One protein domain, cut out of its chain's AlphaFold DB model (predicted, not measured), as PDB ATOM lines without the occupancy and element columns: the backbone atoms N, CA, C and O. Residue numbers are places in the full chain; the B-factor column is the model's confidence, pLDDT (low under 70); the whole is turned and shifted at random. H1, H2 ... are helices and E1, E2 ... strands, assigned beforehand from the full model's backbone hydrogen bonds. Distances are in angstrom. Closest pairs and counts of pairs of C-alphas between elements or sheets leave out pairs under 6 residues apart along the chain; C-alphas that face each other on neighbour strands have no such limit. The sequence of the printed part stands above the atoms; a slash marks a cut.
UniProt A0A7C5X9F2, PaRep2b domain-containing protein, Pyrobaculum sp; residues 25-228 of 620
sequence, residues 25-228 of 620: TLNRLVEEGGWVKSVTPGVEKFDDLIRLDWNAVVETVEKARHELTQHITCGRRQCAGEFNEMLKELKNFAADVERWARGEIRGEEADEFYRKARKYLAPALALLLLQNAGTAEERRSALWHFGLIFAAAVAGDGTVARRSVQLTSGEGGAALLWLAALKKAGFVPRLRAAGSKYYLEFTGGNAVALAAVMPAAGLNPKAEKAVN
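What this domain is: This is residues 25 to 228 of the 620 residues of the protein "PaRep2b domain-containing protein" of Pyrobaculum sp (UniProt A0A7C5X9F2). A strongly twisted sheet of five strands makes a wall with helices over one face; H9 runs along its strands, between the sheet and the long, kinked helix H7. The end of H6 and the beginning of H7 meet as a V, H8 folds back from H7 to the sheet, and the small helices H1 to H3 lie beyond H7, far from the sheet. The printed part has 204 residues, with eleven named helices and five named strands in the order H1 H2 H3 H4 H5 E1 H6 H7 H8 E2 E3 H9 E4 E5 H10 H11. The mixed sheet runs E1, E4, E5, E3, E2; the class is mixed, helices and strands. The whole is compact, with a radius of gyration of the C-alphas of 16.7 A and spans of 49 by 39 by 34 A.

Where its parts are: The strands are E1, residues 72 to 74; E2, 158 to 160; E3, 164 to 169, 16.5 A long; E4, 190 to 194; and E5, 197 to 203, 19.1 A. The longer helices are H6, residues 80 to 101, 32.6 A; H7, 107 to 132, 35.6 A; H8, 136 to 157, 30.9 A; and H9, 172 to 184, 18.2 A. The others are H1, 25 to 32; H2, 34 to 38; H3, 46 to 49; H4, 54 to 63; H5, 65 to 69; H10, 205 to 213; and H11, 223 to 228. C-alpha 25 is at (26.302, 6.188, -118.303) and C-alpha 228 at (4.863, -21.515, -127.777).

How they stand to each other: E1 and E4 are parallel (N 73 to O 191, 2.8 A). Antiparallel are the hairpin E4 and E5 (N 192 to O 199, 2.8 A), E5 and E3 (N 202 to O 165, 2.8 A), and the hairpin E2 and E3 (N 159 to O 166, 2.8 A). H6, H8, H9 and H10 make two layers with the sheet, helices on one face. E3, H9 and E4 form a split strand-helix-strand unit, two strands running the same way with E5 between them, its crossover right-handed. H9, the hub, has a height of 9.1 A over the sheet and touches H7 at Ala 181 and Leu 127, C-alphas 4.3 A apart, and H6 at Gly 173 and Leu 90, also 4.3 A. H7 and H8, a helical hairpin, touch at Ala 126 and Phe 146, 5.2 A. H8 touches H10 at Gly 147 and Val 213, 4.9 A. H4 touches H6 at Trp 54 and Ala 94, 5.6 A; H5 only just touches H9, with 3 pairs of C-alphas within 8 A, the closest Leu 68 and Ala 180, 6.8 A. H1 only just touches H3, with 3 such pairs, the closest Asn 27 and Phe 46, 5.2 A; H2 and H7 are near each other, with 6 pairs of C-alphas within 10 A. H11 is close to but not clearly touching H10, at Ala 226 and Ala 211, 6.9 A. Every O i to N i+4 pair is within hydrogen-bond range in H1, H4, H5, H8, H9 and H11; the counts are 17 of 18 in H6, 19 of 22 in H7, 4 of 5 in H10 and 0 of 1 in H2, where 2 of 2 O i to N i+3 pairs are; H3 is too short for an i+4 pair.

The domain as a whole: The C-alphas farthest apart, of Glu 104 and Asn 228, are 51.1 A apart. The printed part has no cut; no link is long. Mean pLDDT of the printed part is 83.5, with 30 residues under 70, among them 75 to 80 and 215 to 228.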
ATOM      1  N   THR A  25      27.289   6.956-117.530       72.00
ATOM      2  CA  THR A  25      26.302   6.188-118.303       72.00
ATOM      3  C   THR A  25      25.054   5.905-117.473       72.00
ATOM      4  O   THR A  25      23.957   6.031-117.995       72.00
ATOM      5  N   LEU A  26      25.203   5.577-116.186       69.62
ATOM      6  CA  LEU A  26      24.055   5.381-115.294       69.62
ATOM      7  C   LEU A  26      23.258   6.679-115.105       69.62
ATOM      8  O   LEU A  26      22.041   6.642-115.205       69.62
ATOM      9  N   ASN A  27      23.926   7.821-114.915       78.25
ATOM     10  CA  ASN A  27      23.245   9.115-114.793       78.25
ATOM     11  C   ASN A  27      22.479   9.478-116.071       78.25
ATOM     12  O   ASN A  27      21.313   9.838-115.999       78.25
ATOM     13  N   ARG A  28      23.086   9.276-117.246       74.69
ATOM     14  CA  ARG A  28      22.408   9.522-118.525       74.69
ATOM     15  C   ARG A  28      21.154   8.661-118.701       74.69
ATOM     16  O   ARG A  28      20.146   9.149-119.187       74.69
ATOM     17  N   LEU A  29      21.194   7.398-118.271       69.50
ATOM     18  CA  LEU A  29      20.015   6.528-118.309       69.50
ATOM     19  C   LEU A  29      18.884   7.031-117.398       69.50
ATOM     20  O   LEU A  29      17.718   6.852-117.734       69.50
ATOM     21  N   VAL A  30      19.218   7.657-116.265       72.44
ATOM     22  CA  VAL A  30      18.233   8.292-115.372       72.44
ATOM     23  C   VAL A  30      17.639   9.547-116.014       72.44
ATOM     24  O   VAL A  30      16.428   9.743-115.960       72.44
ATOM     25  N   GLU A  31      18.464  10.360-116.675       72.81
ATOM     26  CA  GLU A  31      18.018  11.549-117.411       72.81
ATOM     27  C   GLU A  31      17.096  11.191-118.593       72.81
ATOM     28  O   GLU A  31      16.062  11.831-118.786       72.81
ATOM     29  N   GLU A  32      17.449  10.159-119.365       69.12
ATOM     30  CA  GLU A  32      16.699   9.689-120.539       69.12
ATOM     31  C   GLU A  32      15.417   8.923-120.158       69.12
ATOM     32  O   GLU A  32      14.404   8.999-120.856       69.12
ATOM     33  N   GLY A  33      15.435   8.192-119.040       66.69
ATOM     34  CA  GLY A  33      14.344   7.344-118.564       66.69
ATOM     35  C   GLY A  33      13.249   8.107-117.823       66.69
ATOM     36  O   GLY A  33      12.890   7.703-116.724       66.69
ATOM     37  N   GLY A  34      12.715   9.191-118.397       66.25
ATOM     38  CA  GLY A  34      11.822  10.168-117.744       66.25
ATOM     39  C   GLY A  34      10.656   9.627-116.894       66.25
ATOM     40  O   GLY A  34      10.165  10.355-116.033       66.25
ATOM     41  N   TRP A  35      10.258   8.358-117.050       69.75
ATOM     42  CA  TRP A  35       9.336   7.658-116.147       69.75
ATOM     43  C   TRP A  35       9.833   7.601-114.695       69.75
ATOM     44  O   TRP A  35       9.027   7.630-113.776       69.75
ATOM     45  N   VAL A  36      11.145   7.564-114.450       69.75
ATOM     46  CA  VAL A  36      11.702   7.450-113.092       69.75
ATOM     47  C   VAL A  36      11.368   8.686-112.241       69.75
ATOM     48  O   VAL A  36      11.189   8.581-111.028       69.75
ATOM     49  N   LYS A  37      11.172   9.848-112.880       74.06
ATOM     50  CA  LYS A  37      10.767  11.097-112.216       74.06
ATOM     51  C   LYS A  37       9.359  11.042-111.616       74.06
ATOM     52  O   LYS A  37       9.075  11.826-110.716       74.06
ATOM     53  N   SER A  38       8.489  10.137-112.077       69.69
ATOM     54  CA  SER A  38       7.154   9.956-111.483       69.69
ATOM     55  C   SER A  38       7.191   9.179-110.163       69.69
ATOM     56  O   SER A  38       6.258   9.268-109.371       69.69
ATOM     57  N   VAL A  39       8.273   8.435-109.912       69.88
ATOM     58  CA  VAL A  39       8.494   7.654-108.683       69.88
ATOM     59  C   VAL A  39       9.368   8.425-107.702       69.88
ATOM     60  O   VAL A  39       9.145   8.374-106.495       69.88
ATOM     61  N   THR A  40      10.359   9.146-108.225       75.31
ATOM     62  CA  THR A  40      11.316   9.928-107.441       75.31
ATOM     63  C   THR A  40      11.406  11.338-108.032       75.31
ATOM     64  O   THR A  40      12.240  11.588-108.911       75.31
ATOM     65  N   PRO A  41      10.529  12.267-107.605       75.62
ATOM     66  CA  PRO A  41      10.574  13.652-108.059       75.62
ATOM     67  C   PRO A  41      11.954  14.272-107.805       75.62
ATOM     68  O   PRO A  41      12.519  14.113-106.727       75.62
ATOM     69  N   GLY A  42      12.504  14.971-108.799       75.31
ATOM     70  CA  GLY A  42      13.816  15.621-108.684       75.31
ATOM     71  C   GLY A  42      15.030  14.706-108.884       75.31
ATOM     72  O   GLY A  42      16.150  15.146-108.651       75.31
ATOM     73  N   VAL A  43      14.846  13.457-109.331       81.50
ATOM     74  CA  VAL A  43      15.975  12.580-109.676       81.50
ATOM     75  C   VAL A  43      16.746  13.109-110.897       81.50
ATOM     76  O   VAL A  43      16.174  13.328-111.971       81.50
ATOM     77  N   GLU A  44      18.061  13.277-110.742       79.56
ATOM     78  CA  GLU A  44      18.975  13.680-111.822       79.56
ATOM     79  C   GLU A  44      20.087  12.650-112.050       79.56
ATOM     80  O   GLU A  44      20.586  12.489-113.162       79.56
ATOM     81  N   LYS A  45      20.497  11.931-111.000       84.81
ATOM     82  CA  LYS A  45      21.627  10.998-111.024       84.81
ATOM     83  C   LYS A  45      21.240   9.657-110.418       84.81
ATOM     84  O   LYS A  45      20.297   9.533-109.645       84.81
ATOM     85  N   PHE A  46      22.027   8.628-110.728       81.25
ATOM     86  CA  PHE A  46      21.816   7.277-110.197       81.25
ATOM     87  C   PHE A  46      21.827   7.227-108.661       81.25
ATOM     88  O   PHE A  46      21.080   6.466-108.059       81.25
ATOM     89  N   ASP A  47      22.650   8.055-108.027       86.38
ATOM     90  CA  ASP A  47      22.721   8.178-106.570       86.38
ATOM     91  C   ASP A  47      21.413   8.652-105.936       86.38
ATOM     92  O   ASP A  47      21.094   8.248-104.821       86.38
ATOM     93  N   ASP A  48      20.650   9.485-106.641       86.12
ATOM     94  CA  ASP A  48      19.377  10.000-106.140       86.12
ATOM     95  C   ASP A  48      18.340   8.871-106.067       86.12
ATOM     96  O   ASP A  48      17.496   8.862-105.178       86.12
ATOM     97  N   LEU A  49      18.486   7.840-106.910       84.38
ATOM     98  CA  LEU A  49      17.707   6.601-106.818       84.38
ATOM     99  C   LEU A  49      18.117   5.702-105.656       84.38
ATOM    100  O   LEU A  49      17.364   4.810-105.282       84.38
ATOM    101  N   ILE A  50      19.317   5.867-105.104       87.75
ATOM    102  CA  ILE A  50      19.713   5.122-103.906       87.75
ATOM    103  C   ILE A  50      19.062   5.743-102.673       87.75
ATOM    104  O   ILE A  50      18.725   5.016-101.747       87.75
ATOM    105  N   ARG A  51      18.799   7.054-102.690       87.00
ATOM    106  CA  ARG A  51      18.154   7.808-101.602       87.00
ATOM    107  C   ARG A  51      16.623   7.725-101.610       87.00
ATOM    108  O   ARG A  51      15.952   8.668-101.204       87.00
ATOM    109  N   LEU A  52      16.063   6.617-102.093       86.62
ATOM    110  CA  LEU A  52      14.633   6.344-101.943       86.62
ATOM    111  C   LEU A  52      14.247   6.349-100.461       86.62
ATOM    112  O   LEU A  52      15.075   6.066 -99.597       86.62
ATOM    113  N   ASP A  53      12.969   6.595-100.181       88.06
ATOM    114  CA  ASP A  53      12.423   6.406 -98.839       88.06
ATOM    115  C   ASP A  53      12.350   4.904 -98.508       88.06
ATOM    116  O   ASP A  53      11.334   4.227 -98.697       88.06
ATOM    117  N   TRP A  54      13.477   4.354 -98.053       92.75
ATOM    118  CA  TRP A  54      13.593   2.942 -97.697       92.75
ATOM    119  C   TRP A  54      12.755   2.578 -96.475       92.75
ATOM    120  O   TRP A  54      12.363   1.416 -96.354       92.75
ATOM    121  N   ASN A  55      12.420   3.541 -95.612       90.88
ATOM    122  CA  ASN A  55      11.514   3.306 -94.492       90.88
ATOM    123  C   ASN A  55      10.109   2.989 -95.007       90.88
ATOM    124  O   ASN A  55       9.542   1.965 -94.623       90.88
ATOM    125  N   ALA A  56       9.591   3.781 -95.953       90.44
ATOM    126  CA  ALA A  56       8.306   3.506 -96.596       90.44
ATOM    127  C   ALA A  56       8.300   2.162 -97.355       90.44
ATOM    128  O   ALA A  56       7.309   1.420 -97.322       90.44
ATOM    129  N   VAL A  57       9.412   1.807 -98.011       94.00
ATOM    130  CA  VAL A  57       9.567   0.509 -98.696       94.00
ATOM    131  C   VAL A  57       9.516  -0.655 -97.699       94.00
ATOM    132  O   VAL A  57       8.763  -1.610 -97.908       94.00
ATOM    133  N   VAL A  58      10.282  -0.582 -96.606       96.19
ATOM    134  CA  VAL A  58      10.298  -1.601 -95.543       96.19
ATOM    135  C   VAL A  58       8.916  -1.745 -94.913       96.19
ATOM    136  O   VAL A  58       8.421  -2.865 -94.784       96.19
ATOM    137  N   GLU A  59       8.271  -0.630 -94.567       94.88
ATOM    138  CA  GLU A  59       6.944  -0.623 -93.951       94.88
ATOM    139  C   GLU A  59       5.900  -1.280 -94.867       94.88
ATOM    140  O   GLU A  59       5.054  -2.050 -94.411       94.88
ATOM    141  N   THR A  60       5.991  -1.041 -96.178       94.00
ATOM    142  CA  THR A  60       5.116  -1.672 -97.176       94.00
ATOM    143  C   THR A  60       5.271  -3.196 -97.180       94.00
ATOM    144  O   THR A  60       4.270  -3.919 -97.181       94.00
ATOM    145  N   VAL A  61       6.507  -3.706 -97.149       95.69
ATOM    146  CA  VAL A  61       6.780  -5.154 -97.082       95.69
ATOM    147  C   VAL A  61       6.298  -5.747 -95.756       95.69
ATOM    148  O   VAL A  61       5.710  -6.829 -95.736       95.69
ATOM    149  N   GLU A  62       6.514  -5.037 -94.650       95.19
ATOM    150  CA  GLU A  62       6.129  -5.470 -93.307       95.19
ATOM    151  C   GLU A  62       4.602  -5.556 -93.152       95.19
ATOM    152  O   GLU A  62       4.092  -6.566 -92.663       95.19
ATOM    153  N   LYS A  63       3.854  -4.579 -93.681       94.75
ATOM    154  CA  LYS A  63       2.380  -4.612 -93.739       94.75
ATOM    155  C   LYS A  63       1.845  -5.804 -94.544       94.75
ATOM    156  O   LYS A  63       0.798  -6.349 -94.207       94.75
ATOM    157  N   ALA A  64       2.569  -6.247 -95.574       92.75
ATOM    158  CA  ALA A  64       2.188  -7.381 -96.420       92.75
ATOM    159  C   ALA A  64       2.627  -8.758 -95.869       92.75
ATOM    160  O   ALA A  64       2.421  -9.782 -96.526       92.75
ATOM    161  N   ARG A  65       3.209  -8.826 -94.662       93.69
ATOM    162  CA  ARG A  65       3.807 -10.044 -94.077       93.69
ATOM    163  C   ARG A  65       2.928 -11.288 -94.161       93.69
ATOM    164  O   ARG A  65       3.405 -12.338 -94.602       93.69
ATOM    165  N   HIS A  66       1.671 -11.188 -93.732       90.12
ATOM    166  CA  HIS A  66       0.756 -12.333 -93.702       90.12
ATOM    167  C   HIS A  66       0.507 -12.908 -95.097       90.12
ATOM    168  O   HIS A  66       0.482 -14.126 -95.254       90.12
ATOM    169  N   GLU A  67       0.381 -12.048 -96.108       90.75
ATOM    170  CA  GLU A  67       0.187 -12.475 -97.490       90.75
ATOM    171  C   GLU A  67       1.475 -13.070 -98.074       90.75
ATOM    172  O   GLU A  67       1.459 -14.166 -98.630       90.75
ATOM    173  N   LEU A  68       2.611 -12.382 -97.921       92.31
ATOM    174  CA  LEU A  68       3.883 -12.795 -98.526       92.31
ATOM    175  C   LEU A  68       4.364 -14.146 -97.987       92.31
ATOM    176  O   LEU A  68       4.841 -14.983 -98.754       92.31
ATOM    177  N   THR A  69       4.173 -14.396 -96.690       91.31
ATOM    178  CA  THR A  69       4.617 -15.632 -96.027       91.31
ATOM    179  C   THR A  69       3.984 -16.890 -96.629       91.31
ATOM    180  O   THR A  69       4.635 -17.932 -96.700       91.31
ATOM    181  N   GLN A  70       2.754 -16.802 -97.146       89.56
ATOM    182  CA  GLN A  70       2.050 -17.942 -97.755       89.56
ATOM    183  C   GLN A  70       2.735 -18.468 -99.025       89.56
ATOM    184  O   GLN A  70       2.512 -19.613 -99.428       89.56
ATOM    185  N   HIS A  71       3.588 -17.646 -99.639       90.00
ATOM    186  CA  HIS A  71       4.279 -17.948-100.889       90.00
ATOM    187  C   HIS A  71       5.756 -18.302-100.697       90.00
ATOM    188  O   HIS A  71       6.434 -18.594-101.684       90.00
ATOM    189  N   ILE A  72       6.241 -18.315 -99.451       90.56
ATOM    190  CA  ILE A  72       7.627 -18.633 -99.098       90.56
ATOM    191  C   ILE A  72       7.741 -20.104 -98.687       90.56
ATOM    192  O   ILE A  72       6.991 -20.612 -97.851       90.56
ATOM    193  N   THR A  73       8.704 -20.805 -99.281       86.31
ATOM    194  CA  THR A  73       8.927 -22.244 -99.084       86.31
ATOM    195  C   THR A  73      10.406 -22.554 -98.852       86.31
ATOM    196  O   THR A  73      11.252 -21.976 -99.529       86.31
ATOM    197  N   CYS A  74      10.729 -23.505 -97.966       78.88
ATOM    198  CA  CYS A  74      12.038 -24.174 -97.946       78.88
ATOM    199  C   CYS A  74      11.850 -25.624 -98.391       78.88
ATOM    200  O   CYS A  74      11.192 -26.429 -97.722       78.88
ATOM    201  N   GLY A  75      12.398 -25.982 -99.551       68.38
ATOM    202  CA  GLY A  75      12.151 -27.299-100.140       68.38
ATOM    203  C   GLY A  75      10.660 -27.528-100.431       68.38
ATOM    204  O   GLY A  75      10.091 -26.850-101.283       68.38
ATOM    205  N   ARG A  76      10.027 -28.499 -99.751       57.72
ATOM    206  CA  ARG A  76       8.592 -28.834 -99.911       57.72
ATOM    207  C   ARG A  76       7.680 -28.274 -98.806       57.72
ATOM    208  O   ARG A  76       6.479 -28.519 -98.861       57.72
ATOM    209  N   ARG A  77       8.215 -27.572 -97.799       63.31
ATOM    210  CA  ARG A  77       7.444 -27.058 -96.646       63.31
ATOM    211  C   ARG A  77       7.352 -25.530 -96.675       63.31
ATOM    212  O   ARG A  77       8.241 -24.865 -97.205       63.31
ATOM    213  N   GLN A  78       6.277 -24.980 -96.109       64.81
ATOM    214  CA  GLN A  78       6.176 -23.543 -95.826       64.81
ATOM    215  C   GLN A  78       7.129 -23.172 -94.687       64.81
ATOM    216  O   GLN A  78       7.255 -23.923 -93.720       64.81
ATOM    217  N   CYS A  79       7.781 -22.016 -94.799       69.75
ATOM    218  CA  CYS A  79       8.754 -21.543 -93.817       69.75
ATOM    219  C   CYS A  79       8.521 -20.073 -93.478       69.75
ATOM    220  O   CYS A  79       9.040 -19.182 -94.146       69.75
ATOM    221  N   ALA A  80       7.776 -19.812 -92.406       62.38
ATOM    222  CA  ALA A  80       7.565 -18.448 -91.928       62.38
ATOM    223  C   ALA A  80       8.841 -17.798 -91.354       62.38
ATOM    224  O   ALA A  80       8.970 -16.578 -91.393       62.38
ATOM    225  N   GLY A  81       9.792 -18.600 -90.855       71.50
ATOM    226  CA  GLY A  81      11.064 -18.111 -90.302       71.50
ATOM    227  C   GLY A  81      11.929 -17.361 -91.321       71.50
ATOM    228  O   GLY A  81      12.457 -16.301 -91.002       71.50
ATOM    229  N   GLU A  82      11.956 -17.837 -92.569       84.62
ATOM    230  CA  GLU A  82      12.716 -17.233 -93.677       84.62
ATOM    231  C   GLU A  82      12.282 -15.793 -93.975       84.62
ATOM    232  O   GLU A  82      13.101 -14.952 -94.336       84.62
ATOM    233  N   PHE A  83      10.996 -15.465 -93.793       89.81
ATOM    234  CA  PHE A  83      10.515 -14.095 -93.986       89.81
ATOM    235  C   PHE A  83      11.235 -13.113 -93.054       89.81
ATOM    236  O   PHE A  83      11.596 -12.018 -93.476       89.81
ATOM    237  N   ASN A  84      11.452 -13.496 -91.792       90.94
ATOM    238  CA  ASN A  84      12.070 -12.615 -90.801       90.94
ATOM    239  C   ASN A  84      13.543 -12.366 -91.097       90.94
ATOM    240  O   ASN A  84      14.018 -11.250 -90.904       90.94
ATOM    241  N   GLU A  85      14.247 -13.383 -91.588       90.50
ATOM    242  CA  GLU A  85      15.642 -13.259 -92.004       90.50
ATOM    243  C   GLU A  85      15.765 -12.337 -93.220       90.50
ATOM    244  O   GLU A  85      16.505 -11.355 -93.173       90.50
ATOM    245  N   MET A  86      14.940 -12.549 -94.249       94.06
ATOM    246  CA  MET A  86      14.901 -11.673 -95.425       94.06
ATOM    247  C   MET A  86      14.503 -10.230 -95.071       94.06
ATOM    248  O   MET A  86      15.091  -9.275 -95.582       94.06
ATOM    249  N   LEU A  87      13.529 -10.039 -94.173       95.12
ATOM    250  CA  LEU A  87      13.132  -8.708 -93.705       95.12
ATOM    251  C   LEU A  87      14.259  -8.034 -92.912       95.12
ATOM    252  O   LEU A  87      14.479  -6.834 -93.063       95.12
ATOM    253  N   LYS A  88      14.995  -8.791 -92.092       95.19
ATOM    254  CA  LYS A  88      16.168  -8.285 -91.371       95.19
ATOM    255  C   LYS A  88      17.257  -7.834 -92.342       95.19
ATOM    256  O   LYS A  88      17.795  -6.744 -92.172       95.19
ATOM    257  N   GLU A  89      17.546  -8.614 -93.382       95.00
ATOM    258  CA  GLU A  89      18.488  -8.209 -94.433       95.00
ATOM    259  C   GLU A  89      18.055  -6.923 -95.148       95.00
ATOM    260  O   GLU A  89      18.889  -6.062 -95.427       95.00
ATOM    261  N   LEU A  90      16.756  -6.772 -95.425       96.12
ATOM    262  CA  LEU A  90      16.207  -5.558 -96.024       96.12
ATOM    263  C   LEU A  90      16.351  -4.340 -95.094       96.12
ATOM    264  O   LEU A  90      16.791  -3.285 -95.548       96.12
ATOM    265  N   LYS A  91      16.045  -4.488 -93.798       96.62
ATOM    266  CA  LYS A  91      16.233  -3.432 -92.783       96.62
ATOM    267  C   LYS A  91      17.708  -3.031 -92.653       96.62
ATOM    268  O   LYS A  91      18.016  -1.844 -92.601       96.62
ATOM    269  N   ASN A  92      18.619  -4.003 -92.684       95.69
ATOM    270  CA  ASN A  92      20.059  -3.739 -92.676       95.69
ATOM    271  C   ASN A  92      20.501  -2.964 -93.922       95.69
ATOM    272  O   ASN A  92      21.271  -2.019 -93.811       95.69
ATOM    273  N   PHE A  93      19.991  -3.328 -95.104       95.25
ATOM    274  CA  PHE A  93      20.285  -2.584 -96.325       95.25
ATOM    275  C   PHE A  93      19.778  -1.132 -96.258       95.25
ATOM    276  O   PHE A  93      20.512  -0.226 -96.641       95.25
ATOM    277  N   ALA A  94      18.574  -0.891 -95.728       94.88
ATOM    278  CA  ALA A  94      18.065   0.467 -95.515       94.88
ATOM    279  C   ALA A  94      18.983   1.284 -94.582       94.88
ATOM    280  O   ALA A  94      19.310   2.430 -94.882       94.88
ATOM    281  N   ALA A  95      19.480   0.677 -93.501       94.25
ATOM    282  CA  ALA A  95      20.455   1.318 -92.617       94.25
ATOM    283  C   ALA A  95      21.804   1.593 -93.314       94.25
ATOM    284  O   ALA A  95      22.405   2.646 -93.096       94.25
ATOM    285  N   ASP A  96      22.272   0.687 -94.180       93.88
ATOM    286  CA  ASP A  96      23.484   0.894 -94.984       93.88
ATOM    287  C   ASP A  96      23.333   2.084 -95.947       93.88
ATOM    288  O   ASP A  96      24.296   2.822 -96.159       93.88
ATOM    289  N   VAL A  97      22.135   2.314 -96.501       93.25
ATOM    290  CA  VAL A  97      21.851   3.486 -97.349       93.25
ATOM    291  C   VAL A  97      22.021   4.786 -96.567       93.25
ATOM    292  O   VAL A  97      22.670   5.704 -97.067       93.25
ATOM    293  N   GLU A  98      21.511   4.862 -95.336       92.12
ATOM    294  CA  GLU A  98      21.671   6.041 -94.472       92.12
ATOM    295  C   GLU A  98      23.143   6.287 -94.112       92.12
ATOM    296  O   GLU A  98      23.651   7.406 -94.234       92.12
ATOM    297  N   ARG A  99      23.876   5.225 -93.750       93.12
ATOM    298  CA  ARG A  99      25.327   5.292 -93.499       93.12
ATOM    299  C   ARG A  99      26.080   5.796 -94.732       93.12
ATOM    300  O   ARG A  99      26.930   6.684 -94.634       93.12
ATOM    301  N   TRP A 100      25.754   5.269 -95.912       93.44
ATOM    302  CA  TRP A 100      26.323   5.729 -97.179       93.44
ATOM    303  C   TRP A 100      25.978   7.196 -97.468       93.44
ATOM    304  O   TRP A 100      26.866   7.958 -97.850       93.44
ATOM    305  N   ALA A 101      24.734   7.621 -97.232       88.25
ATOM    306  CA  ALA A 101      24.289   8.995 -97.456       88.25
ATOM    307  C   ALA A 101      25.016  10.006 -96.552       88.25
ATOM    308  O   ALA A 101      25.340  11.102 -97.008       88.25
ATOM    309  N   ARG A 102      25.355   9.615 -95.313       91.25
ATOM    310  CA  ARG A 102      26.209  10.387 -94.387       91.25
ATOM    311  C   ARG A 102      27.704  10.337 -94.736       91.25
ATOM    312  O   ARG A 102      28.519  10.985 -94.084       91.25
ATOM    313  N   GLY A 103      28.078   9.585 -95.771       89.56
ATOM    314  CA  GLY A 103      29.459   9.433 -96.214       89.56
ATOM    315  C   GLY A 103      30.303   8.559 -95.289       89.56
ATOM    316  O   GLY A 103      31.522   8.727 -95.270       89.56
ATOM    317  N   GLU A 104      29.686   7.658 -94.521       91.94
ATOM    318  CA  GLU A 104      30.374   6.720 -93.619       91.94
ATOM    319  C   GLU A 104      30.901   5.490 -94.367       91.94
ATOM    320  O   GLU A 104      31.885   4.894 -93.944       91.94
ATOM    321  N   ILE A 105      30.294   5.147 -95.507       88.12
ATOM    322  CA  ILE A 105      30.728   4.053 -96.382       88.12
ATOM    323  C   ILE A 105      31.637   4.624 -97.482       88.12
ATOM    324  O   ILE A 105      31.193   5.420 -98.314       88.12
ATOM    325  N   ARG A 106      32.920   4.236 -97.493       83.94
ATOM    326  CA  ARG A 106      33.952   4.776 -98.406       83.94
ATOM    327  C   ARG A 106      34.848   3.678 -98.982       83.94
ATOM    328  O   ARG A 106      34.874   2.555 -98.497       83.94
ATOM    329  N   GLY A 107      35.611   4.020-100.021       84.25
ATOM    330  CA  GLY A 107      36.617   3.121-100.593       84.25
ATOM    331  C   GLY A 107      36.015   1.823-101.138       84.25
ATOM    332  O   GLY A 107      35.044   1.855-101.892       84.25
ATOM    333  N   GLU A 108      36.598   0.685-100.766       82.56
ATOM    334  CA  GLU A 108      36.157  -0.642-101.216       82.56
ATOM    335  C   GLU A 108      34.755  -1.016-100.700       82.56
ATOM    336  O   GLU A 108      33.958  -1.568-101.461       82.56
ATOM    337  N   GLU A 109      34.404  -0.607 -99.473       85.38
ATOM    338  CA  GLU A 109      33.069  -0.813 -98.880       85.38
ATOM    339  C   GLU A 109      31.983  -0.103 -99.707       85.38
ATOM    340  O   GLU A 109      30.898  -0.641 -99.929       85.38
ATOM    341  N   ALA A 110      32.287   1.079-100.260       83.12
ATOM    342  CA  ALA A 110      31.370   1.782-101.159       83.12
ATOM    343  C   ALA A 110      31.166   1.027-102.478       83.12
ATOM    344  O   ALA A 110      30.043   0.937-102.975       83.12
ATOM    345  N   ASP A 111      32.229   0.453-103.039       81.06
ATOM    346  CA  ASP A 111      32.167  -0.342-104.267       81.06
ATOM    347  C   ASP A 111      31.306  -1.608-104.085       81.06
ATOM    348  O   ASP A 111      30.575  -1.998-105.004       81.06
ATOM    349  N   GLU A 112      31.364  -2.238-102.910       84.19
ATOM    350  CA  GLU A 112      30.507  -3.364-102.531       84.19
ATOM    351  C   GLU A 112      29.054  -2.927-102.310       84.19
ATOM    352  O   GLU A 112      28.135  -3.512-102.901       84.19
ATOM    353  N   PHE A 113      28.843  -1.838-101.567       89.12
ATOM    354  CA  PHE A 113      27.524  -1.244-101.360       89.12
ATOM    355  C   PHE A 113      26.832  -0.922-102.690       89.12
ATOM    356  O   PHE A 113      25.681  -1.304-102.885       89.12
ATOM    357  N   TYR A 114      27.523  -0.320-103.664       84.44
ATOM    358  CA  TYR A 114      26.934  -0.035-104.979       84.44
ATOM    359  C   TYR A 114      26.510  -1.301-105.739       84.44
ATOM    360  O   TYR A 114      25.534  -1.265-106.494       84.44
ATOM    361  N   ARG A 115      27.217  -2.431-105.576       82.75
ATOM    362  CA  ARG A 115      26.794  -3.715-106.168       82.75
ATOM    363  C   ARG A 115      25.545  -4.244-105.478       82.75
ATOM    364  O   ARG A 115      24.637  -4.700-106.171       82.75
ATOM    365  N   LYS A 116      25.493  -4.153-104.147       86.62
ATOM    366  CA  LYS A 116      24.325  -4.533-103.345       86.62
ATOM    367  C   LYS A 116      23.121  -3.663-103.709       86.62
ATOM    368  O   LYS A 116      22.094  -4.202-104.104       86.62
ATOM    369  N   ALA A 117      23.275  -2.339-103.738       87.44
ATOM    370  CA  ALA A 117      22.221  -1.378-104.055       87.44
ATOM    371  C   ALA A 117      21.518  -1.675-105.387       87.44
ATOM    372  O   ALA A 117      20.292  -1.659-105.451       87.44
ATOM    373  N   ARG A 118      22.254  -2.064-106.437       82.19
ATOM    374  CA  ARG A 118      21.655  -2.447-107.733       82.19
ATOM    375  C   ARG A 118      20.658  -3.605-107.630       82.19
ATOM    376  O   ARG A 118      19.692  -3.620-108.386       82.19
ATOM    377  N   LYS A 119      20.877  -4.552-106.711       86.25
ATOM    378  CA  LYS A 119      19.980  -5.700-106.496       86.25
ATOM    379  C   LYS A 119      18.673  -5.288-105.805       86.25
ATOM    380  O   LYS A 119      17.639  -5.882-106.086       86.25
ATOM    381  N   TYR A 120      18.719  -4.279-104.931       92.75
ATOM    382  CA  TYR A 120      17.572  -3.809-104.142       92.75
ATOM    383  C   TYR A 120      16.782  -2.691-104.836       92.75
ATOM    384  O   TYR A 120      15.560  -2.644-104.710       92.75
ATOM    385  N   LEU A 121      17.442  -1.815-105.606       89.69
ATOM    386  CA  LEU A 121      16.788  -0.680-106.276       89.69
ATOM    387  C   LEU A 121      15.712  -1.124-107.268       89.69
ATOM    388  O   LEU A 121      14.616  -0.576-107.267       89.69
ATOM    389  N   ALA A 122      16.019  -2.104-108.121       88.19
ATOM    390  CA  ALA A 122      15.098  -2.565-109.159       88.19
ATOM    391  C   ALA A 122      13.744  -3.045-108.589       88.19
ATOM    392  O   ALA A 122      12.714  -2.509-109.010       88.19
ATOM    393  N   PRO A 123      13.697  -3.983-107.620       92.94
ATOM    394  CA  PRO A 123      12.429  -4.389-107.022       92.94
ATOM    395  C   PRO A 123      11.761  -3.294-106.180       92.94
ATOM    396  O   PRO A 123      10.533  -3.245-106.145       92.94
ATOM    397  N   ALA A 124      12.522  -2.402-105.536       93.62
ATOM    398  CA  ALA A 124      11.952  -1.289-104.771       93.62
ATOM    399  C   ALA A 124      11.236  -0.275-105.680       93.62
ATOM    400  O   ALA A 124      10.074   0.050-105.444       93.62
ATOM    401  N   LEU A 125      11.880   0.161-106.769       90.50
ATOM    402  CA  LEU A 125      11.275   1.051-107.768       90.50
ATOM    403  C   LEU A 125      10.036   0.414-108.408       90.50
ATOM    404  O   LEU A 125       9.012   1.071-108.569       90.50
ATOM    405  N   ALA A 126      10.113  -0.879-108.726       91.25
ATOM    406  CA  ALA A 126       8.992  -1.659-109.237       91.25
ATOM    407  C   ALA A 126       7.797  -1.687-108.262       91.25
ATOM    408  O   ALA A 126       6.656  -1.501-108.688       91.25
ATOM    409  N   LEU A 127       8.041  -1.884-106.963       94.00
ATOM    410  CA  LEU A 127       7.000  -1.859-105.932       94.00
ATOM    411  C   LEU A 127       6.349  -0.473-105.816       94.00
ATOM    412  O   LEU A 127       5.122  -0.377-105.836       94.00
ATOM    413  N   LEU A 128       7.159   0.588-105.755       90.25
ATOM    414  CA  LEU A 128       6.680   1.968-105.629       90.25
ATOM    415  C   LEU A 128       5.867   2.413-106.853       90.25
ATOM    416  O   LEU A 128       4.785   2.973-106.692       90.25
ATOM    417  N   LEU A 129       6.317   2.081-108.072       89.38
ATOM    418  CA  LEU A 129       5.558   2.300-109.313       89.38
ATOM    419  C   LEU A 129       4.134   1.742-109.221       89.38
ATOM    420  O   LEU A 129       3.160   2.403-109.575       89.38
ATOM    421  N   LEU A 130       4.015   0.500-108.753       91.25
ATOM    422  CA  LEU A 130       2.739  -0.204-108.661       91.25
ATOM    423  C   LEU A 130       1.857   0.307-107.519       91.25
ATOM    424  O   LEU A 130       0.642   0.108-107.567       91.25
ATOM    425  N   GLN A 131       2.461   0.891-106.486       89.38
ATOM    426  CA  GLN A 131       1.781   1.454-105.323       89.38
ATOM    427  C   GLN A 131       1.224   2.849-105.594       89.38
ATOM    428  O   GLN A 131       0.127   3.144-105.131       89.38
ATOM    429  N   ASN A 132       1.943   3.656-106.372       87.12
ATOM    430  CA  ASN A 132       1.559   5.032-106.684       87.12
ATOM    431  C   ASN A 132       0.558   5.133-107.848       87.12
ATOM    432  O   ASN A 132       0.000   6.198-108.082       87.12
ATOM    433  N   ALA A 133       0.313   4.039-108.575       87.88
ATOM    434  CA  ALA A 133      -0.676   3.997-109.646       87.88
ATOM    435  C   ALA A 133      -2.112   3.971-109.087       87.88
ATOM    436  O   ALA A 133      -2.578   2.924-108.625       87.88
ATOM    437  N   GLY A 134      -2.810   5.111-109.141       84.62
ATOM    438  CA  GLY A 134      -4.146   5.294-108.563       84.62
ATOM    439  C   GLY A 134      -5.296   5.024-109.537       84.62
ATOM    440  O   GLY A 134      -6.373   4.600-109.123       84.62
ATOM    441  N   THR A 135      -5.074   5.226-110.838       87.62
ATOM    442  CA  THR A 135      -6.072   4.986-111.894       87.62
ATOM    443  C   THR A 135      -5.810   3.691-112.666       87.62
ATOM    444  O   THR A 135      -4.702   3.155-112.683       87.62
ATOM    445  N   ALA A 136      -6.817   3.183-113.383       83.50
ATOM    446  CA  ALA A 136      -6.665   1.993-114.227       83.50
ATOM    447  C   ALA A 136      -5.663   2.183-115.389       83.50
ATOM    448  O   ALA A 136      -5.076   1.211-115.869       83.50
ATOM    449  N   GLU A 137      -5.469   3.414-115.869       80.19
ATOM    450  CA  GLU A 137      -4.505   3.732-116.932       80.19
ATOM    451  C   GLU A 137      -3.074   3.831-116.390       80.19
ATOM    452  O   GLU A 137      -2.161   3.202-116.935       80.19
ATOM    453  N   GLU A 138      -2.882   4.515-115.259       84.81
ATOM    454  CA  GLU A 138      -1.600   4.525-114.543       84.81
ATOM    455  C   GLU A 138      -1.196   3.114-114.135       84.81
ATOM    456  O   GLU A 138      -0.037   2.733-114.262       84.81
ATOM    457  N   ARG A 139      -2.161   2.296-113.707       87.56
ATOM    458  CA  ARG A 139      -1.916   0.916-113.301       87.56
ATOM    459  C   ARG A 139      -1.409   0.050-114.449       87.56
ATOM    460  O   ARG A 139      -0.494  -0.746-114.246       87.56
ATOM    461  N   ARG A 140      -1.958   0.218-115.656       83.75
ATOM    462  CA  ARG A 140      -1.473  -0.464-116.867       83.75
ATOM    463  C   ARG A 140      -0.068  -0.016-117.253       83.75
ATOM    464  O   ARG A 140       0.775  -0.858-117.559       83.75
ATOM    465  N   SER A 141       0.189   1.285-117.169       82.56
ATOM    466  CA  SER A 141       1.507   1.867-117.434       82.56
ATOM    467  C   SER A 141       2.545   1.383-116.417       82.56
ATOM    468  O   SER A 141       3.636   0.958-116.793       82.56
ATOM    469  N   ALA A 142       2.202   1.361-115.128       87.94
ATOM    470  CA  ALA A 142       3.052   0.835-114.064       87.94
ATOM    471  C   ALA A 142       3.336  -0.661-114.249       87.94
ATOM    472  O   ALA A 142       4.468  -1.094-114.053       87.94
ATOM    473  N   LEU A 143       2.346  -1.448-114.688       89.06
ATOM    474  CA  LEU A 143       2.525  -2.871-114.978       89.06
ATOM    475  C   LEU A 143       3.479  -3.113-116.163       89.06
ATOM    476  O   LEU A 143       4.259  -4.066-116.136       89.06
ATOM    477  N   TRP A 144       3.463  -2.244-117.178       84.94
ATOM    478  CA  TRP A 144       4.413  -2.302-118.294       84.94
ATOM    479  C   TRP A 144       5.844  -1.960-117.862       84.94
ATOM    480  O   TRP A 144       6.774  -2.712-118.160       84.94
ATOM    481  N   HIS A 145       6.028  -0.882-117.093       84.94
ATOM    482  CA  HIS A 145       7.337  -0.520-116.537       84.94
ATOM    483  C   HIS A 145       7.864  -1.589-115.575       84.94
ATOM    484  O   HIS A 145       9.026  -1.979-115.667       84.94
ATOM    485  N   PHE A 146       7.002  -2.141-114.717       89.38
ATOM    486  CA  PHE A 146       7.314  -3.317-113.908       89.38
ATOM    487  C   PHE A 146       7.852  -4.458-114.781       89.38
ATOM    488  O   PHE A 146       8.908  -5.021-114.494       89.38
ATOM    489  N   GLY A 147       7.153  -4.765-115.878       86.12
ATOM    490  CA  GLY A 147       7.547  -5.798-116.827       86.12
ATOM    491  C   GLY A 147       8.905  -5.545-117.484       86.12
ATOM    492  O   GLY A 147       9.680  -6.487-117.621       86.12
ATOM    493  N   LEU A 148       9.232  -4.294-117.830       82.62
ATOM    494  CA  LEU A 148      10.550  -3.882-118.336       82.62
ATOM    495  C   LEU A 148      11.667  -4.122-117.307       82.62
ATOM    496  O   LEU A 148      12.701  -4.704-117.643       82.62
ATOM    497  N   ILE A 149      11.454  -3.712-116.052       85.56
ATOM    498  CA  ILE A 149      12.434  -3.887-114.969       85.56
ATOM    499  C   ILE A 149      12.623  -5.384-114.676       85.56
ATOM    500  O   ILE A 149      13.754  -5.869-114.594       85.56
ATOM    501  N   PHE A 150      11.528  -6.143-114.571       86.44
ATOM    502  CA  PHE A 150      11.580  -7.578-114.293       86.44
ATOM    503  C   PHE A 150      12.213  -8.366-115.446       86.44
ATOM    504  O   PHE A 150      13.015  -9.269-115.216       86.44
ATOM    505  N   ALA A 151      11.920  -7.990-116.694       82.00
ATOM    506  CA  ALA A 151      12.546  -8.542-117.891       82.00
ATOM    507  C   ALA A 151      14.077  -8.417-117.849       82.00
ATOM    508  O   ALA A 151      14.777  -9.381-118.160       82.00
ATOM    509  N   ALA A 152      14.604  -7.263-117.428       79.56
ATOM    510  CA  ALA A 152      16.044  -7.067-117.269       79.56
ATOM    511  C   ALA A 152      16.637  -7.962-116.165       79.56
ATOM    512  O   ALA A 152      17.703  -8.547-116.363       79.56
ATOM    513  N   ALA A 153      15.932  -8.128-115.040       83.38
ATOM    514  CA  ALA A 153      16.352  -9.034-113.968       83.38
ATOM    515  C   ALA A 153      16.398 -10.497-114.443       83.38
ATOM    516  O   ALA A 153      17.380 -11.199-114.209       83.38
ATOM    517  N   VAL A 154      15.376 -10.946-115.179       81.44
ATOM    518  CA  VAL A 154      15.324 -12.299-115.757       81.44
ATOM    519  C   VAL A 154      16.412 -12.508-116.814       81.44
ATOM    520  O   VAL A 154      16.970 -13.600-116.896       81.44
ATOM    521  N   ALA A 155      16.746 -11.486-117.607       76.25
ATOM    522  CA  ALA A 155      17.827 -11.572-118.586       76.25
ATOM    523  C   ALA A 155      19.213 -11.746-117.939       76.25
ATOM    524  O   ALA A 155      20.075 -12.389-118.536       76.25
ATOM    525  N   GLY A 156      19.424 -11.175-116.747       76.50
ATOM    526  CA  GLY A 156      20.668 -11.308-115.987       76.50
ATOM    527  C   GLY A 156      20.755 -12.616-115.199       76.50
ATOM    528  O   GLY A 156      21.669 -13.407-115.420       76.50
ATOM    529  N   ASP A 157      19.785 -12.849-114.310       82.75
ATOM    530  CA  ASP A 157      19.845 -13.888-113.266       82.75
ATOM    531  C   ASP A 157      18.693 -14.910-113.355       82.75
ATOM    532  O   ASP A 157      18.431 -15.686-112.425       82.75
ATOM    533  N   GLY A 158      17.953 -14.902-114.466       81.62
ATOM    534  CA  GLY A 158      16.772 -15.731-114.669       81.62
ATOM    535  C   GLY A 158      16.933 -16.864-115.680       81.62
ATOM    536  O   GLY A 158      17.921 -17.008-116.395       81.62
ATOM    537  N   THR A 159      15.917 -17.722-115.730       80.31
ATOM    538  CA  THR A 159      15.800 -18.843-116.668       80.31
ATOM    539  C   THR A 159      14.377 -18.917-117.207       80.31
ATOM    540  O   THR A 159      13.410 -18.905-116.447       80.31
ATOM    541  N   VAL A 160      14.240 -19.033-118.532       76.62
ATOM    542  CA  VAL A 160      12.950 -19.193-119.221       76.62
ATOM    543  C   VAL A 160      12.891 -20.571-119.878       76.62
ATOM    544  O   VAL A 160      13.610 -20.866-120.842       76.62
ATOM    545  N   ALA A 161      12.017 -21.428-119.356       75.44
ATOM    546  CA  ALA A 161      11.746 -22.762-119.875       75.44
ATOM    547  C   ALA A 161      10.413 -22.799-120.642       75.44
ATOM    548  O   ALA A 161       9.728 -21.797-120.799       75.44
ATOM    549  N   ARG A 162      10.015 -23.977-121.138       69.19
ATOM    550  CA  ARG A 162       8.785 -24.146-121.942       69.19
ATOM    551  C   ARG A 162       7.495 -23.798-121.181       69.19
ATOM    552  O   ARG A 162       6.491 -23.507-121.818       69.19
ATOM    553  N   ARG A 163       7.499 -23.912-119.848       71.69
ATOM    554  CA  ARG A 163       6.312 -23.768-118.977       71.69
ATOM    555  C   ARG A 163       6.586 -23.006-117.679       71.69
ATOM    556  O   ARG A 163       5.728 -22.972-116.798       71.69
ATOM    557  N   SER A 164       7.788 -22.459-117.533       82.56
ATOM    558  CA  SER A 164       8.179 -21.765-116.318       82.56
ATOM    559  C   SER A 164       9.157 -20.640-116.595       82.56
ATOM    560  O   SER A 164       9.933 -20.684-117.553       82.56
ATOM    561  N   VAL A 165       9.098 -19.642-115.725       84.94
ATOM    562  CA  VAL A 165      10.089 -18.578-115.607       84.94
ATOM    563  C   VAL A 165      10.627 -18.651-114.187       84.94
ATOM    564  O   VAL A 165       9.866 -18.886-113.250       84.94
ATOM    565  N   GLN A 166      11.933 -18.499-114.027       89.00
ATOM    566  CA  GLN A 166      12.584 -18.478-112.726       89.00
ATOM    567  C   GLN A 166      13.527 -17.284-112.650       89.00
ATOM    568  O   GLN A 166      14.227 -17.013-113.622       89.00
ATOM    569  N   LEU A 167      13.564 -16.595-111.514       89.94
ATOM    570  CA  LEU A 167      14.565 -15.575-111.195       89.94
ATOM    571  C   LEU A 167      15.336 -16.016-109.950       89.94
ATOM    572  O   LEU A 167      14.720 -16.395-108.953       89.94
ATOM    573  N   THR A 168      16.666 -15.975-110.010       90.56
ATOM    574  CA  THR A 168      17.528 -16.289-108.865       90.56
ATOM    575  C   THR A 168      17.988 -14.997-108.200       90.56
ATOM    576  O   THR A 168      18.518 -14.118-108.867       90.56
ATOM    577  N   SER A 169      17.827 -14.890-106.884       88.44
ATOM    578  CA  SER A 169      18.402 -13.820-106.067       88.44
ATOM    579  C   SER A 169      19.405 -14.405-105.079       88.44
ATOM    580  O   SER A 169      19.134 -15.408-104.416       88.44
ATOM    581  N   GLY A 170      20.571 -13.768-104.986       83.94
ATOM    582  CA  GLY A 170      21.584 -14.089-103.978       83.94
ATOM    583  C   GLY A 170      21.384 -13.375-102.639       83.94
ATOM    584  O   GLY A 170      22.100 -13.688-101.704       83.94
ATOM    585  N   GLU A 171      20.445 -12.426-102.552       88.81
ATOM    586  CA  GLU A 171      20.114 -11.700-101.316       88.81
ATOM    587  C   GLU A 171      18.645 -11.949-100.971       88.81
ATOM    588  O   GLU A 171      17.765 -11.789-101.833       88.81
ATOM    589  N   GLY A 172      18.372 -12.308 -99.724       90.25
ATOM    590  CA  GLY A 172      17.035 -12.585 -99.222       90.25
ATOM    591  C   GLY A 172      16.169 -11.334 -99.175       90.25
ATOM    592  O   GLY A 172      15.043 -11.339 -99.673       90.25
ATOM    593  N   GLY A 173      16.720 -10.217 -98.695       93.62
ATOM    594  CA  GLY A 173      16.007  -8.934 -98.679       93.62
ATOM    595  C   GLY A 173      15.556  -8.468-100.072       93.62
ATOM    596  O   GLY A 173      14.414  -8.038-100.246       93.62
ATOM    597  N   ALA A 174      16.403  -8.623-101.096       93.62
ATOM    598  CA  ALA A 174      16.033  -8.300-102.478       93.62
ATOM    599  C   ALA A 174      14.999  -9.288-103.049       93.62
ATOM    600  O   ALA A 174      14.086  -8.884-103.774       93.62
ATOM    601  N   ALA A 175      15.105 -10.577-102.704       94.25
ATOM    602  CA  ALA A 175      14.133 -11.593-103.102       94.25
ATOM    603  C   ALA A 175      12.738 -11.306-102.523       94.25
ATOM    604  O   ALA A 175      11.730 -11.442-103.222       94.25
ATOM    605  N   LEU A 176      12.689 -10.853-101.267       95.44
ATOM    606  CA  LEU A 176      11.461 -10.458-100.591       95.44
ATOM    607  C   LEU A 176      10.830  -9.210-101.222       95.44
ATOM    608  O   LEU A 176       9.617  -9.190-101.431       95.44
ATOM    609  N   LEU A 177      11.633  -8.208-101.598       95.94
ATOM    610  CA  LEU A 177      11.134  -7.041-102.337       95.94
ATOM    611  C   LEU A 177      10.539  -7.433-103.693       95.94
ATOM    612  O   LEU A 177       9.468  -6.950-104.056       95.94
ATOM    613  N   TRP A 178      11.195  -8.331-104.436       95.25
ATOM    614  CA  TRP A 178      10.638  -8.838-105.688       95.25
ATOM    615  C   TRP A 178       9.306  -9.554-105.469       95.25
ATOM    616  O   TRP A 178       8.365  -9.314-106.224       95.25
ATOM    617  N   LEU A 179       9.201 -10.400-104.438       95.31
ATOM    618  CA  LEU A 179       7.946 -11.065-104.082       95.31
ATOM    619  C   LEU A 179       6.842 -10.041-103.774       95.31
ATOM    620  O   LEU A 179       5.728 -10.185-104.277       95.31
ATOM    621  N   ALA A 180       7.159  -8.989-103.014       95.88
ATOM    622  CA  ALA A 180       6.230  -7.905-102.704       95.88
ATOM    623  C   ALA A 180       5.780  -7.147-103.963       95.88
ATOM    624  O   ALA A 180       4.581  -6.956-104.164       95.88
ATOM    625  N   ALA A 181       6.709  -6.777-104.850       95.12
ATOM    626  CA  ALA A 181       6.395  -6.109-106.113       95.12
ATOM    627  C   ALA A 181       5.517  -6.989-107.022       95.12
ATOM    628  O   ALA A 181       4.522  -6.523-107.574       95.12
ATOM    629  N   LEU A 182       5.835  -8.280-107.131       94.00
ATOM    630  CA  LEU A 182       5.075  -9.250-107.923       94.00
ATOM    631  C   LEU A 182       3.648  -9.424-107.407       94.00
ATOM    632  O   LEU A 182       2.701  -9.383-108.193       94.00
ATOM    633  N   LYS A 183       3.490  -9.549-106.087       92.62
ATOM    634  CA  LYS A 183       2.179  -9.575-105.440       92.62
ATOM    635  C   LYS A 183       1.403  -8.300-105.688       92.62
ATOM    636  O   LYS A 183       0.259  -8.353-106.138       92.62
ATOM    637  N   LYS A 184       2.056  -7.151-105.504       93.19
ATOM    638  CA  LYS A 184       1.455  -5.855-105.792       93.19
ATOM    639  C   LYS A 184       1.054  -5.734-107.253       93.19
ATOM    640  O   LYS A 184       0.067  -5.060-107.496       93.19
ATOM    641  N   ALA A 185       1.743  -6.379-108.199       91.06
ATOM    642  CA  ALA A 185       1.396  -6.445-109.625       91.06
ATOM    643  C   ALA A 185       0.269  -7.445-109.960       91.06
ATOM    644  O   ALA A 185      -0.221  -7.440-111.086       91.06
ATOM    645  N   GLY A 186      -0.178  -8.261-109.000       90.81
ATOM    646  CA  GLY A 186      -1.217  -9.277-109.197       90.81
ATOM    647  C   GLY A 186      -0.690 -10.642-109.653       90.81
ATOM    648  O   GLY A 186      -1.470 -11.477-110.104       90.81
ATOM    649  N   PHE A 187       0.618 -10.888-109.544       90.56
ATOM    650  CA  PHE A 187       1.221 -12.200-109.782       90.56
ATOM    651  C   PHE A 187       1.347 -12.985-108.487       90.56
ATOM    652  O   PHE A 187       1.589 -12.414-107.429       90.56
ATOM    653  N   VAL A 188       1.266 -14.314-108.572       87.25
ATOM    654  CA  VAL A 188       1.366 -15.193-107.398       87.25
ATOM    655  C   VAL A 188       2.499 -16.215-107.580       87.25
ATOM    656  O   VAL A 188       2.239 -17.407-107.767       87.25
ATOM    657  N   PRO A 189       3.770 -15.772-107.599       91.31
ATOM    658  CA  PRO A 189       4.913 -16.673-107.723       91.31
ATOM    659  C   PRO A 189       5.125 -17.473-106.431       91.31
ATOM    660  O   PRO A 189       4.624 -17.114-105.364       91.31
ATOM    661  N   ARG A 190       5.929 -18.534-106.512       91.94
ATOM    662  CA  ARG A 190       6.499 -19.187-105.328       91.94
ATOM    663  C   ARG A 190       7.904 -18.644-105.087       91.94
ATOM    664  O   ARG A 190       8.704 -18.644-106.017       91.94
ATOM    665  N   LEU A 191       8.215 -18.236-103.860       93.19
ATOM    666  CA  LEU A 191       9.579 -17.934-103.438       93.19
ATOM    667  C   LEU A 191      10.153 -19.132-102.677       93.19
ATOM    668  O   LEU A 191       9.650 -19.518-101.622       93.19
ATOM    669  N   ARG A 192      11.193 -19.754-103.227       91.38
ATOM    670  CA  ARG A 192      11.867 -20.903-102.619       91.38
ATOM    671  C   ARG A 192      13.227 -20.490-102.071       91.38
ATOM    672  O   ARG A 192      14.107 -20.126-102.848       91.38
ATOM    673  N   ALA A 193      13.401 -20.600-100.761       88.69
ATOM    674  CA  ALA A 193      14.692 -20.497-100.093       88.69
ATOM    675  C   ALA A 193      15.418 -21.851-100.170       88.69
ATOM    676  O   ALA A 193      14.826 -22.912 -99.933       88.69
ATOM    677  N   ALA A 194      16.689 -21.838-100.568       85.94
ATOM    678  CA  ALA A 194      17.538 -23.024-100.583       85.94
ATOM    679  C   ALA A 194      18.992 -22.644-100.281       85.94
ATOM    680  O   ALA A 194      19.756 -22.278-101.180       85.94
ATOM    681  N   GLY A 195      19.363 -22.756 -99.004       81.25
ATOM    682  CA  GLY A 195      20.642 -22.255 -98.504       81.25
ATOM    683  C   GLY A 195      20.718 -20.740 -98.682       81.25
ATOM    684  O   GLY A 195      19.739 -20.043 -98.458       81.25
ATOM    685  N   SER A 196      21.846 -20.236 -99.182       81.12
ATOM    686  CA  SER A 196      22.071 -18.803 -99.420       81.12
ATOM    687  C   SER A 196      21.476 -18.276-100.742       81.12
ATOM    688  O   SER A 196      21.973 -17.298-101.299       81.12
ATOM    689  N   LYS A 197      20.506 -18.980-101.340       88.31
ATOM    690  CA  LYS A 197      19.914 -18.622-102.638       88.31
ATOM    691  C   LYS A 197      18.397 -18.672-102.583       88.31
ATOM    692  O   LYS A 197      17.808 -19.621-102.063       88.31
ATOM    693  N   TYR A 198      17.785 -17.695-103.237       91.56
ATOM    694  CA  TYR A 198      16.345 -17.501-103.280       91.56
ATOM    695  C   TYR A 198      15.859 -17.580-104.725       91.56
ATOM    696  O   TYR A 198      16.419 -16.942-105.613       91.56
ATOM    697  N   TYR A 199      14.818 -18.370-104.973       92.19
ATOM    698  CA  TYR A 199      14.293 -18.616-106.314       92.19
ATOM    699  C   TYR A 199      12.837 -18.177-106.404       92.19
ATOM    700  O   TYR A 199      11.981 -18.736-105.723       92.19
ATOM    701  N   LEU A 200      12.546 -17.217-107.275       92.88
ATOM    702  CA  LEU A 200      11.181 -16.853-107.645       92.88
ATOM    703  C   LEU A 200      10.750 -17.706-108.829       92.88
ATOM    704  O   LEU A 200      11.310 -17.584-109.913       92.88
ATOM    705  N   GLU A 201       9.775 -18.578-108.614       92.38
ATOM    706  CA  GLU A 201       9.322 -19.578-109.574       92.38
ATOM    707  C   GLU A 201       7.902 -19.261-110.060       92.38
ATOM    708  O   GLU A 201       6.954 -19.146-109.276       92.38
ATOM    709  N   PHE A 202       7.753 -19.165-111.381       89.94
ATOM    710  CA  PHE A 202       6.488 -18.975-112.081       89.94
ATOM    711  C   PHE A 202       6.189 -20.213-112.909       89.94
ATOM    712  O   PHE A 202       7.017 -20.643-113.712       89.94
ATOM    713  N   THR A 203       4.990 -20.767-112.763       85.94
ATOM    714  CA  THR A 203       4.547 -21.956-113.503       85.94
ATOM    715  C   THR A 203       3.129 -21.771-114.030       85.94
ATOM    716  O   THR A 203       2.320 -21.098-113.392       85.94
ATOM    717  N   GLY A 204       2.810 -22.406-115.163       82.81
ATOM    718  CA  GLY A 204       1.452 -22.407-115.726       82.81
ATOM    719  C   GLY A 204       0.950 -20.996-116.044       82.81
ATOM    720  O   GLY A 204       1.695 -20.187-116.601       82.81
ATOM    721  N   GLY A 205      -0.285 -20.679-115.638       81.31
ATOM    722  CA  GLY A 205      -0.918 -19.380-115.894       81.31
ATOM    723  C   GLY A 205      -0.120 -18.173-115.387       81.31
ATOM    724  O   GLY A 205      -0.038 -17.168-116.088       81.31
ATOM    725  N   ASN A 206       0.574 -18.289-114.248       84.62
ATOM    726  CA  ASN A 206       1.428 -17.210-113.734       84.62
ATOM    727  C   ASN A 206       2.623 -16.907-114.653       84.62
ATOM    728  O   ASN A 206       3.005 -15.750-114.795       84.62
ATOM    729  N   ALA A 207       3.205 -17.922-115.303       83.94
ATOM    730  CA  ALA A 207       4.312 -17.716-116.241       83.94
ATOM    731  C   ALA A 207       3.847 -17.013-117.531       83.94
ATOM    732  O   ALA A 207       4.567 -16.192-118.092       83.94
ATOM    733  N   VAL A 208       2.626 -17.307-117.979       81.75
ATOM    734  CA  VAL A 208       2.018 -16.741-119.196       81.75
ATOM    735  C   VAL A 208       1.594 -15.301-118.977       81.75
ATOM    736  O   VAL A 208       1.891 -14.432-119.793       81.75
ATOM    737  N   ALA A 209       0.949 -15.048-117.843       85.75
ATOM    738  CA  ALA A 209       0.601 -13.714-117.399       85.75
ATOM    739  C   ALA A 209       1.854 -12.828-117.300       85.75
ATOM    740  O   ALA A 209       1.855 -11.686-117.754       85.75
ATOM    741  N   LEU A 210       2.953 -13.375-116.768       85.94
ATOM    742  CA  LEU A 210       4.227 -12.666-116.699       85.94
ATOM    743  C   LEU A 210       4.799 -12.387-118.103       85.94
ATOM    744  O   LEU A 210       5.304 -11.297-118.363       85.94
ATOM    745  N   ALA A 211       4.686 -13.332-119.038       81.56
ATOM    746  CA  ALA A 211       5.123 -13.129-120.420       81.56
ATOM    747  C   ALA A 211       4.344 -12.009-121.142       81.56
ATOM    748  O   ALA A 211       4.927 -11.321-121.981       81.56
ATOM    749  N   ALA A 212       3.064 -11.793-120.808       82.12
ATOM    750  CA  ALA A 212       2.252 -10.713-121.378       82.12
ATOM    751  C   ALA A 212       2.767  -9.313-121.004       82.12
ATOM    752  O   ALA A 212       2.651  -8.383-121.801       82.12
ATOM    753  N   VAL A 213       3.368  -9.171-119.818       83.19
ATOM    754  CA  VAL A 213       3.880  -7.886-119.318       83.19
ATOM    755  C   VAL A 213       5.377  -7.695-119.570       83.19
ATOM    756  O   VAL A 213       5.833  -6.560-119.613       83.19
ATOM    757  N   MET A 214       6.148  -8.771-119.775       79.62
ATOM    758  CA  MET A 214       7.584  -8.701-120.072       79.62
ATOM    759  C   MET A 214       7.857  -8.551-121.576       79.62
ATOM    760  O   MET A 214       7.553  -9.473-122.338       79.62
ATOM    761  N   PRO A 215       8.524  -7.475-122.026       69.69
ATOM    762  CA  PRO A 215       8.937  -7.339-123.418       69.69
ATOM    763  C   PRO A 215       9.897  -8.453-123.849       69.69
ATOM    764  O   PRO A 215      10.682  -8.972-123.053       69.69
ATOM    765  N   ALA A 216       9.901  -8.764-125.149       56.03
ATOM    766  CA  ALA A 216      10.740  -9.811-125.742       56.03
ATOM    767  C   ALA A 216      12.245  -9.703-125.409       56.03
ATOM    768  O   ALA A 216      12.934 -10.711-125.440       56.03
ATOM    769  N   ALA A 217      12.756  -8.522-125.044       46.50
ATOM    770  CA  ALA A 217      14.152  -8.328-124.648       46.50
ATOM    771  C   ALA A 217      14.551  -9.054-123.338       46.50
ATOM    772  O   ALA A 217      15.713  -9.418-123.193       46.50
ATOM    773  N   GLY A 218      13.611  -9.307-122.411       44.84
ATOM    774  CA  GLY A 218      13.860 -10.111-121.194       44.84
ATOM    775  C   GLY A 218      13.661 -11.613-121.376       44.84
ATOM    776  O   GLY A 218      14.085 -12.429-120.559       44.84
ATOM    777  N   LEU A 219      13.016 -11.990-122.475       51.78
ATOM    778  CA  LEU A 219      12.823 -13.360-122.908       51.78
ATOM    779  C   LEU A 219      13.981 -13.668-123.867       51.78
ATOM    780  O   LEU A 219      13.828 -13.464-125.064       51.78
ATOM    781  N   ASN A 220      15.147 -14.077-123.328       43.19
ATOM    782  CA  ASN A 220      16.346 -14.584-124.044       43.19
ATOM    783  C   ASN A 220      16.045 -14.986-125.511       43.19
ATOM    784  O   ASN A 220      15.073 -15.725-125.645       43.19
ATOM    785  N   PRO A 221      16.863 -14.618-126.538       35.91
ATOM    786  CA  PRO A 221      16.619 -14.528-128.006       35.91
ATOM    787  C   PRO A 221      15.607 -15.426-128.753       35.91
ATOM    788  O   PRO A 221      15.376 -15.253-129.944       35.91
ATOM    789  N   LYS A 222      14.984 -16.398-128.111       43.28
ATOM    790  CA  LYS A 222      13.956 -17.293-128.613       43.28
ATOM    791  C   LYS A 222      12.564 -16.741-128.293       43.28
ATOM    792  O   LYS A 222      11.824 -17.356-127.523       43.28
ATOM    793  N   ALA A 223      12.173 -15.643-128.941       47.56
ATOM    794  CA  ALA A 223      10.779 -15.171-128.972       47.56
ATOM    795  C   ALA A 223       9.782 -16.319-129.273       47.56
ATOM    796  O   ALA A 223       8.686 -16.369-128.719       47.56
ATOM    797  N   GLU A 224      10.208 -17.323-130.047       52.19
ATOM    798  CA  GLU A 224       9.461 -18.559-130.314       52.19
ATOM    799  C   GLU A 224       9.101 -19.379-129.065       52.19
ATOM    800  O   GLU A 224       8.036 -19.995-129.019       52.19
ATOM    801  N   LYS A 225       9.956 -19.417-128.034       61.47
ATOM    802  CA  LYS A 225       9.659 -20.148-126.790       61.47
ATOM    803  C   LYS A 225       8.520 -19.487-126.018       61.47
ATOM    804  O   LYS A 225       7.675 -20.201-125.484       61.47
ATOM    805  N   ALA A 226       8.480 -18.155-125.996       61.91
ATOM    806  CA  ALA A 226       7.421 -17.394-125.340       61.91
ATOM    807  C   ALA A 226       6.085 -17.526-126.086       61.91
ATOM    808  O   ALA A 226       5.070 -17.810-125.460       61.91
ATOM    809  N   VAL A 227       6.097 -17.447-127.423       61.03
ATOM    810  CA  VAL A 227       4.904 -17.697-128.257       61.03
ATOM    811  C   VAL A 227       4.373 -19.121-128.054       61.03
ATOM    812  O   VAL A 227       3.176 -19.324-127.861       61.03
ATOM    813  N   ASN A 228       5.256 -20.125-128.027       66.00
ATOM    814  CA  ASN A 228       4.863 -21.515-127.777       66.00
ATOM    815  C   ASN A 228       4.325 -21.745-126.355       66.00
ATOM    816  O   ASN A 228       3.444 -22.589-126.172       66.00
TER     817      ASN A 228